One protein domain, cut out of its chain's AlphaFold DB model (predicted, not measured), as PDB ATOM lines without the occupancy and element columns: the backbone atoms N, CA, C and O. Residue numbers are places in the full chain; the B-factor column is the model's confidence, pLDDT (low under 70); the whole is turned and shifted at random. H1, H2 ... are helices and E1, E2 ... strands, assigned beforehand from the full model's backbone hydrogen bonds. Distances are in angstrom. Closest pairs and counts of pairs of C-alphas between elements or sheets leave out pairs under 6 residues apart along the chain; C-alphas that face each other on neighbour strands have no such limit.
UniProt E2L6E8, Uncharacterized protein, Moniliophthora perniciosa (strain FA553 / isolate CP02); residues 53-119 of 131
ATOM      1  N   ASP A  53      99.182 -23.167 249.719       89.50
ATOM      2  CA  ASP A  53     100.536 -23.734 249.656       89.50
ATOM      3  C   ASP A  53     100.977 -24.476 250.930       89.50
ATOM      4  O   ASP A  53     101.982 -25.195 250.916       89.50
ATOM      5  N   TYR A  54     100.242 -24.336 252.036       93.31
ATOM      6  CA  TYR A  54     100.481 -25.110 253.250       93.31
ATOM      7  C   TYR A  54     100.146 -26.596 253.064       93.31
ATOM      8  O   TYR A  54     100.808 -27.461 253.641       93.31
ATOM      9  N   TYR A  55      99.127 -26.907 252.263       93.06
ATOM     10  CA  TYR A  55      98.648 -28.272 252.079       93.06
ATOM     11  C   TYR A  55      99.484 -28.972 251.010       93.06
ATOM     12  O   TYR A  55      99.513 -28.553 249.860       93.06
ATOM     13  N   LYS A  56     100.193 -30.040 251.391       97.12
ATOM     14  CA  LYS A  56     101.078 -30.790 250.478       97.12
ATOM     15  C   LYS A  56     100.406 -31.982 249.812       97.12
ATOM     16  O   LYS A  56     100.897 -32.475 248.799       97.12
ATOM     17  N   THR A  57      99.268 -32.405 250.349       97.56
ATOM     18  CA  THR A  57      98.466 -33.497 249.810       97.56
ATOM     19  C   THR A  57      97.001 -33.102 249.857       97.56
ATOM     20  O   THR A  57      96.518 -32.638 250.889       97.56
ATOM     21  N   ILE A  58      96.307 -33.291 248.740       97.06
ATOM     22  CA  ILE A  58      94.854 -33.206 248.639       97.06
ATOM     23  C   ILE A  58      94.353 -34.630 248.460       97.06
ATOM     24  O   ILE A  58      94.724 -35.290 247.495       97.06
ATOM     25  N   VAL A  59      93.533 -35.098 249.397       98.25
ATOM     26  CA  VAL A  59      92.858 -36.395 249.299       98.25
ATOM     27  C   VAL A  59      91.408 -36.127 248.928       98.25
ATOM     28  O   VAL A  59      90.724 -35.386 249.634       98.25
ATOM     29  N   ALA A  60      90.959 -36.686 247.810       97.81
ATOM     30  CA  ALA A  60      89.652 -36.405 247.242       97.81
ATOM     31  C   ALA A  60      88.761 -37.650 247.255       97.81
ATOM     32  O   ALA A  60      89.174 -38.725 246.834       97.81
ATOM     33  N   PHE A  61      87.525 -37.469 247.713       97.69
ATOM     34  CA  PHE A  61      86.432 -38.433 247.617       97.69
ATOM     35  C   PHE A  61      85.246 -37.725 246.973       97.69
ATOM     36  O   PHE A  61      85.076 -36.514 247.142       97.69
ATOM     37  N   GLY A  62      84.414 -38.459 246.246       95.88
ATOM     38  CA  GLY A  62      83.260 -37.873 245.586       95.88
ATOM     39  C   GLY A  62      82.809 -38.678 244.386       95.88
ATOM     40  O   GLY A  62      83.069 -39.874 244.281       95.88
ATOM     41  N   ASP A  63      82.129 -37.986 243.487       95.31
ATOM     42  CA  ASP A  63      81.470 -38.548 242.322       95.31
ATOM     43  C   ASP A  63      82.202 -38.173 241.020       95.31
ATOM     44  O   ASP A  63      83.397 -37.855 240.998       95.31
ATOM     45  N   SER A  64      81.471 -38.189 239.906       96.00
ATOM     46  CA  SER A  64      81.997 -37.872 238.585       96.00
ATOM     47  C   SER A  64      82.503 -36.436 238.429       96.00
ATOM     48  O   SER A  64      83.262 -36.156 237.510       96.00
ATOM     49  N   TRP A  65      82.141 -35.511 239.319       96.19
ATOM     50  CA  TRP A  65      82.688 -34.153 239.294       96.19
ATOM     51  C   TRP A  65      84.135 -34.086 239.803       96.19
ATOM     52  O   TRP A  65      84.809 -33.076 239.595       96.19
ATOM     53  N   THR A  66      84.623 -35.154 240.441       97.56
ATOM     54  CA  THR A  66      85.952 -35.230 241.069       97.56
ATOM     55  C   THR A  66      86.774 -36.433 240.591       97.56
ATOM     56  O   THR A  66      87.994 -36.367 240.647       97.56
ATOM     57  N   SER A  67      86.130 -37.481 240.069       96.94
ATOM     58  CA  SER A  67      86.761 -38.738 239.636       96.94
ATOM     59  C   SER A  67      87.566 -38.611 238.337       96.94
ATOM     60  O   SER A  67      86.994 -38.497 237.247       96.94
ATOM     61  N   GLY A  68      88.888 -38.738 238.442       95.56
ATOM     62  CA  GLY A  68      89.830 -38.757 237.324       95.56
ATOM     63  C   GLY A  68      90.276 -40.138 236.833       95.56
ATOM     64  O   GLY A  68      90.838 -40.199 235.742       95.56
ATOM     65  N   SER A  69      89.995 -41.214 237.586       89.62
ATOM     66  CA  SER A  69      90.502 -42.592 237.395       89.62
ATOM     67  C   SER A  69      92.037 -42.723 237.505       89.62
ATOM     68  O   SER A  69      92.769 -41.899 236.965       89.62
ATOM     69  N   PRO A  70      92.566 -43.757 238.192       92.88
ATOM     70  CA  PRO A  70      91.933 -45.047 238.514       92.88
ATOM     71  C   PRO A  70      91.217 -45.138 239.875       92.88
ATOM     72  O   PRO A  70      90.767 -46.218 240.243       92.88
ATOM     73  N   ASN A  71      91.037 -44.019 240.587       94.31
ATOM     74  CA  ASN A  71      90.232 -43.941 241.818       94.31
ATOM     75  C   ASN A  71      90.842 -44.683 243.032       94.31
ATOM     76  O   ASN A  71      90.128 -45.073 243.955       94.31
ATOM     77  N   ASP A  72      92.162 -44.873 243.039       96.56
ATOM     78  CA  ASP A  72      92.921 -45.573 244.085       96.56
ATOM     79  C   ASP A  72      93.977 -44.682 244.770       96.56
ATOM     80  O   ASP A  72      94.846 -45.171 245.494       96.56
ATOM     81  N   GLY A  73      93.924 -43.369 244.529       96.19
ATOM     82  CA  GLY A  73      94.889 -42.407 245.051       96.19
ATOM     83  C   GLY A  73      96.228 -42.353 244.308       96.19
ATOM     84  O   GLY A  73      97.067 -41.522 244.666       96.19
ATOM     85  N   SER A  74      96.452 -43.191 243.290       97.00
ATOM     86  CA  SER A  74      97.630 -43.098 242.422       97.00
ATOM     87  C   SER A  74      97.572 -41.867 241.499       97.00
ATOM     88  O   SER A  74      96.507 -41.262 241.327       97.00
ATOM     89  N   PRO A  75      98.715 -41.434 240.924       96.31
ATOM     90  CA  PRO A  75      98.734 -40.310 239.996       96.31
ATOM     91  C   PRO A  75      97.780 -40.526 238.819       96.31
ATOM     92  O   PRO A  75      97.811 -41.565 238.165       96.31
ATOM     93  N   LEU A  76      96.967 -39.511 238.531       95.69
ATOM     94  CA  LEU A  76      96.048 -39.540 237.401       95.69
ATOM     95  C   LEU A  76      96.802 -39.464 236.070       95.69
ATOM     96  O   LEU A  76      97.787 -38.730 235.939       95.69
ATOM     97  N   GLU A  77      96.267 -40.134 235.051       94.94
ATOM     98  CA  GLU A  77      96.718 -39.949 233.672       94.94
ATOM     99  C   GLU A  77      96.543 -38.485 233.228       94.94
ATOM    100  O   GLU A  77      95.618 -37.804 233.700       94.94
ATOM    101  N   PRO A  78      97.382 -37.971 232.308       94.31
ATOM    102  CA  PRO A  78      97.248 -36.611 231.804       94.31
ATOM    103  C   PRO A  78      95.853 -36.341 231.210       94.31
ATOM    104  O   PRO A  78      95.316 -37.191 230.495       94.31
ATOM    105  N   PRO A  79      95.272 -35.143 231.422       94.31
ATOM    106  CA  PRO A  79      93.948 -34.774 230.921       94.31
ATOM    107  C   PRO A  79      94.006 -34.434 229.423       94.31
ATOM    108  O   PRO A  79      93.832 -33.289 229.007       94.31
ATOM    109  N   VAL A  80      94.277 -35.443 228.598       94.12
ATOM    110  CA  VAL A  80      94.433 -35.322 227.145       94.12
ATOM    111  C   VAL A  80      93.248 -35.964 226.434       94.12
ATOM    112  O   VAL A  80      92.859 -37.091 226.742       94.12
ATOM    113  N   LEU A  81      92.696 -35.245 225.454       94.19
ATOM    114  CA  LEU A  81      91.661 -35.757 224.560       94.19
ATOM    115  C   LEU A  81      92.242 -36.763 223.562       94.19
ATOM    116  O   LEU A  81      93.245 -36.486 222.903       94.19
ATOM    117  N   SER A  82      91.557 -37.897 223.410       91.69
ATOM    118  CA  SER A  82      91.875 -38.926 222.416       91.69
ATOM    119  C   SER A  82      90.633 -39.235 221.572       91.69
ATOM    120  O   SER A  82      89.797 -40.050 221.974       91.69
ATOM    121  N   PRO A  83      90.456 -38.563 220.416       89.56
ATOM    122  CA  PRO A  83      89.302 -38.780 219.549       89.56
ATOM    123  C   PRO A  83      89.138 -40.260 219.143       89.56
ATOM    124  O   PRO A  83      90.137 -40.941 218.913       89.56
ATOM    125  N   PRO A  84      87.897 -40.773 219.015       92.38
ATOM    126  CA  PRO A  84      86.628 -40.042 219.059       92.38
ATOM    127  C   PRO A  84      86.085 -39.818 220.478       92.38
ATOM    128  O   PRO A  84      84.982 -39.298 220.622       92.38
ATOM    129  N   ASN A  85      86.820 -40.220 221.518       90.44
ATOM    130  CA  ASN A  85      86.370 -40.058 222.891       90.44
ATOM    131  C   ASN A  85      86.385 -38.564 223.281       90.44
ATOM    132  O   ASN A  85      87.446 -37.937 223.210       90.44
ATOM    133  N   PRO A  86      85.242 -37.978 223.693       92.88
ATOM    134  CA  PRO A  86      85.194 -36.590 224.150       92.88
ATOM    135  C   PRO A  86      85.787 -36.392 225.554       92.88
ATOM    136  O   PRO A  86      85.919 -35.254 226.001       92.88
ATOM    137  N   ASN A  87      86.132 -37.481 226.242       94.56
ATOM    138  CA  ASN A  87      86.674 -37.471 227.592       94.56
ATOM    139  C   ASN A  87      88.202 -37.385 227.584       94.56
ATOM    140  O   ASN A  87      88.878 -38.070 226.812       94.56
ATOM    141  N   ALA A  88      88.748 -36.574 228.483       95.19
ATOM    142  CA  ALA A  88      90.178 -36.370 228.631       95.19
ATOM    143  C   ALA A  88      90.744 -37.279 229.728       95.19
ATOM    144  O   ALA A  88      90.318 -37.203 230.879       95.19
ATOM    145  N   GLY A  89      91.704 -38.142 229.384       92.25
ATOM    146  CA  GLY A  89      92.455 -38.942 230.364       92.25
ATOM    147  C   GLY A  89      91.606 -39.737 231.369       92.25
ATOM    148  O   GLY A  89      91.983 -39.822 232.526       92.25
ATOM    149  N   GLY A  90      90.434 -40.251 230.978       89.75
ATOM    150  CA  GLY A  90      89.543 -41.021 231.868       89.75
ATOM    151  C   GLY A  90      88.495 -40.206 232.645       89.75
ATOM    152  O   GLY A  90      87.571 -40.789 233.207       89.75
ATOM    153  N   ARG A  91      88.561 -38.870 232.617       95.62
ATOM    154  CA  ARG A  91      87.601 -37.979 233.294       95.62
ATOM    155  C   ARG A  91      86.300 -37.879 232.509       95.62
ATOM    156  O   ARG A  91      86.321 -37.920 231.287       95.62
ATOM    157  N   VAL A  92      85.169 -37.620 233.159       94.81
ATOM    158  CA  VAL A  92      83.878 -37.380 232.463       94.81
ATOM    159  C   VAL A  92      83.758 -35.974 231.841       94.81
ATOM    160  O   VAL A  92      82.665 -35.439 231.668       94.81
ATOM    161  N   THR A  93      84.889 -35.342 231.546       94.25
ATOM    162  CA  THR A  93      85.000 -33.992 230.990       94.25
ATOM    163  C   THR A  93      86.082 -33.973 229.911       94.25
ATOM    164  O   THR A  93      86.884 -34.899 229.802       94.25
ATOM    165  N   ASN A  94      86.137 -32.907 229.120       94.56
ATOM    166  CA  ASN A  94      87.101 -32.718 228.038       94.56
ATOM    167  C   ASN A  94      88.425 -32.063 228.483       94.56
ATOM    168  O   ASN A  94      89.193 -31.592 227.644       94.56
ATOM    169  N   GLY A  95      88.692 -32.010 229.789       93.12
ATOM    170  CA  GLY A  95      89.897 -31.419 230.366       93.12
ATOM    171  C   GLY A  95      90.146 -31.881 231.800       93.12
ATOM    172  O   GLY A  95      89.600 -32.887 232.238       93.12
ATOM    173  N   ALA A  96      90.986 -31.151 232.529       93.94
ATOM    174  CA  ALA A  96      91.218 -31.410 233.947       93.94
ATOM    175  C   ALA A  96      89.990 -31.043 234.799       93.94
ATOM    176  O   ALA A  96      89.212 -30.147 234.466       93.94
ATOM    177  N   LEU A  97      89.848 -31.729 235.925       95.06
ATOM    178  CA  LEU A  97      88.827 -31.502 236.934       95.06
ATOM    179  C   LEU A  97      89.208 -30.339 237.859       95.06
ATOM    180  O   LEU A  97      90.373 -29.953 237.989       95.06
ATOM    181  N   TRP A  98      88.215 -29.806 238.575       93.75
ATOM    182  CA  TRP A  98      88.422 -28.719 239.540       93.75
ATOM    183  C   TRP A  98      89.460 -29.084 240.617       93.75
ATOM    184  O   TRP A  98      90.249 -28.234 241.032       93.75
ATOM    185  N   VAL A  99      89.490 -30.351 241.041       95.69
ATOM    186  CA  VAL A  99      90.375 -30.838 242.104       95.69
ATOM    187  C   VAL A  99      91.841 -30.895 241.659       95.69
ATOM    188  O   VAL A  99      92.742 -30.593 242.440       95.69
ATOM    189  N   GLU A 100      92.098 -31.172 240.380       95.25
ATOM    190  CA  GLU A 100      93.444 -31.132 239.797       95.25
ATOM    191  C   GLU A 100      93.960 -29.699 239.691       95.25
ATOM    192  O   GLU A 100      95.136 -29.419 239.938       95.25
ATOM    193  N   HIS A 101      93.069 -28.762 239.361       92.94
ATOM    194  CA  HIS A 101      93.378 -27.338 239.372       92.94
ATOM    195  C   HIS A 101      93.676 -26.835 240.787       92.94
ATOM    196  O   HIS A 101      94.616 -26.062 240.971       92.94
ATOM    197  N   LEU A 102      92.928 -27.308 241.788       93.06
ATOM    198  CA  LEU A 102      93.188 -27.003 243.191       93.06
ATOM    199  C   LEU A 102      94.554 -27.541 243.641       93.06
ATOM    200  O   LEU A 102      95.329 -26.791 244.231       93.06
ATOM    201  N   ALA A 103      94.876 -28.797 243.320       94.81
ATOM    202  CA  ALA A 103      96.165 -29.409 243.648       94.81
ATOM    203  C   ALA A 103      97.333 -28.680 242.978       94.81
ATOM    204  O   ALA A 103      98.324 -28.358 243.632       94.81
ATOM    205  N   THR A 104      97.173 -28.327 241.702       93.25
ATOM    206  CA  THR A 104      98.157 -27.535 240.956       93.25
ATOM    207  C   THR A 104      98.374 -26.170 241.609       93.25
ATOM    208  O   THR A 104      99.513 -25.767 241.831       93.25
ATOM    209  N   ALA A 105      97.297 -25.469 241.973       90.88
ATOM    210  CA  ALA A 105      97.377 -24.167 242.635       90.88
ATOM    211  C   ALA A 105      98.002 -24.245 244.042       90.88
ATOM    212  O   ALA A 105      98.642 -23.290 244.476       90.88
ATOM    213  N   ALA A 106      97.831 -25.370 244.740       92.38
ATOM    214  CA  ALA A 106      98.445 -25.645 246.037       92.38
ATOM    215  C   ALA A 106      99.922 -26.074 245.941       92.38
ATOM    216  O   ALA A 106     100.635 -26.055 246.945       92.38
ATOM    217  N   GLY A 107     100.382 -26.511 244.763       94.62
ATOM    218  CA  GLY A 107     101.624 -27.278 244.646       94.62
ATOM    219  C   GLY A 107     101.566 -28.591 245.440       94.62
ATOM    220  O   GLY A 107     102.568 -29.010 246.021       94.62
ATOM    221  N   ALA A 108     100.380 -29.198 245.519       96.69
ATOM    222  CA  ALA A 108     100.101 -30.399 246.293       96.69
ATOM    223  C   ALA A 108     100.069 -31.649 245.408       96.69
ATOM    224  O   ALA A 108      99.725 -31.594 244.228       96.69
ATOM    225  N   THR A 109     100.351 -32.803 246.011       97.75
ATOM    226  CA  THR A 109     100.031 -34.103 245.410       97.75
ATOM    227  C   THR A 109      98.535 -34.368 245.545       97.75
ATOM    228  O   THR A 109      97.987 -34.227 246.638       97.75
ATOM    229  N   LEU A 110      97.881 -34.774 244.459       97.75
ATOM    230  CA  LEU A 110      96.495 -35.239 244.487       97.75
ATOM    231  C   LEU A 110      96.462 -36.758 244.694       97.75
ATOM    232  O   LEU A 110      97.120 -37.486 243.959       97.75
ATOM    233  N   GLN A 111      95.676 -37.209 245.667       98.50
ATOM    234  CA  GLN A 111      95.246 -38.597 245.814       98.50
ATOM    235  C   GLN A 111      93.737 -38.650 245.593       98.50
ATOM    236  O   GLN A 111      92.962 -38.230 246.454       98.50
ATOM    237  N   ASP A 112      93.330 -39.120 244.421       98.06
ATOM    238  CA  ASP A 112      91.927 -39.178 244.027       98.06
ATOM    239  C   ASP A 112      91.335 -40.581 244.225       98.06
ATOM    240  O   ASP A 112      91.763 -41.549 243.595       98.06
ATOM    241  N   TYR A 113      90.336 -40.658 245.103       98.06
ATOM    242  CA  TYR A 113      89.517 -41.835 245.397       98.06
ATOM    243  C   TYR A 113      88.041 -41.617 245.026       98.06
ATOM    244  O   TYR A 113      87.187 -42.428 245.382       98.06
ATOM    245  N   ALA A 114      87.696 -40.504 244.369       97.69
ATOM    246  CA  ALA A 114      86.333 -40.269 243.910       97.69
ATOM    247  C   ALA A 114      85.957 -41.312 242.858       97.69
ATOM    248  O   ALA A 114      86.788 -41.657 242.034       97.69
ATOM    249  N   VAL A 115      84.716 -41.799 242.854       95.56
ATOM    250  CA  VAL A 115      84.234 -42.808 241.897       95.56
ATOM    251  C   VAL A 115      82.955 -42.301 241.246       95.56
ATOM    252  O   VAL A 115      82.043 -41.840 241.934       95.56
ATOM    253  N   ASN A 116      82.854 -42.406 239.921       94.00
ATOM    254  CA  ASN A 116      81.645 -42.033 239.185       94.00
ATOM    255  C   ASN A 116      80.389 -42.692 239.783       94.00
ATOM    256  O   ASN A 116      80.357 -43.902 239.992       94.00
ATOM    257  N   GLY A 117      79.341 -41.899 240.021       91.19
ATOM    258  CA  GLY A 117      78.078 -42.390 240.588       91.19
ATOM    259  C   GLY A 117      78.082 -42.596 242.106       91.19
ATOM    260  O   GLY A 117      77.084 -43.080 242.636       91.19
ATOM    261  N   SER A 118      79.159 -42.222 242.806       92.50
ATOM    262  CA  SER A 118      79.181 -42.248 244.272       92.50
ATOM    263  C   SER A 118      78.066 -41.396 244.866       92.50
ATOM    264  O   SER A 118      77.757 -40.304 244.387       92.50
ATOM    265  N   VAL A 119      77.497 -41.902 245.952       90.81
ATOM    266  CA  VAL A 119      76.474 -41.233 246.755       90.81
ATOM    267  C   VAL A 119      77.069 -40.847 248.104       90.81
ATOM    268  O   VAL A 119      78.112 -41.367 248.494       90.81
TER     269      VAL A 119
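What this domain is: This is residues 53 to 119 of the 131 residues of an uncharacterized protein of Moniliophthora perniciosa (strain FA553 / isolate CP02) (UniProt E2L6E8). This domain has little regular structure: strands E1 and E3 lie side by side, helix H1 packs on them, and loops with E2 reach to the far end. The printed 67 residues hold E1, E2, H1 and E3 in that order, with 21 residues in these named elements, a mixed class. The sheet, E1 = E3, is parallel. The whole is compact, radius of gyration of the C-alphas 11.5 A, yet elongated, spanning 40 by 25 by 17 A.

Where its parts are: Find C-alpha 57 at (98.466, -33.497, 249.810), where E1, residues 57 to 60, begins. E2 is residues 85 to 88. H1, residues 98 to 106, runs 12.3 A. E3, residues 109 to 112, ends at C-alpha 112, (91.927, -39.178, 244.027).

How they stand to each other: Look at E1 and E3, parallel at 15 degrees: N 58 and O 109 are 2.8 A apart, within hydrogen-bond range. The closest C-alphas of H1 and E3, Ala 103 and Leu 110, are 5.9 A apart. In H1 every O i to N i+4 pair is within hydrogen-bond range. E2 pairs with no named strand and is apart from E3.

The domain as a whole: The C-alphas farthest apart, Tyr 54 and Pro 84, are 39.8 A apart. The printed part has no cut. The link E1 to E2, 24 residues, is long. No printed residue is under 70 in pLDDT.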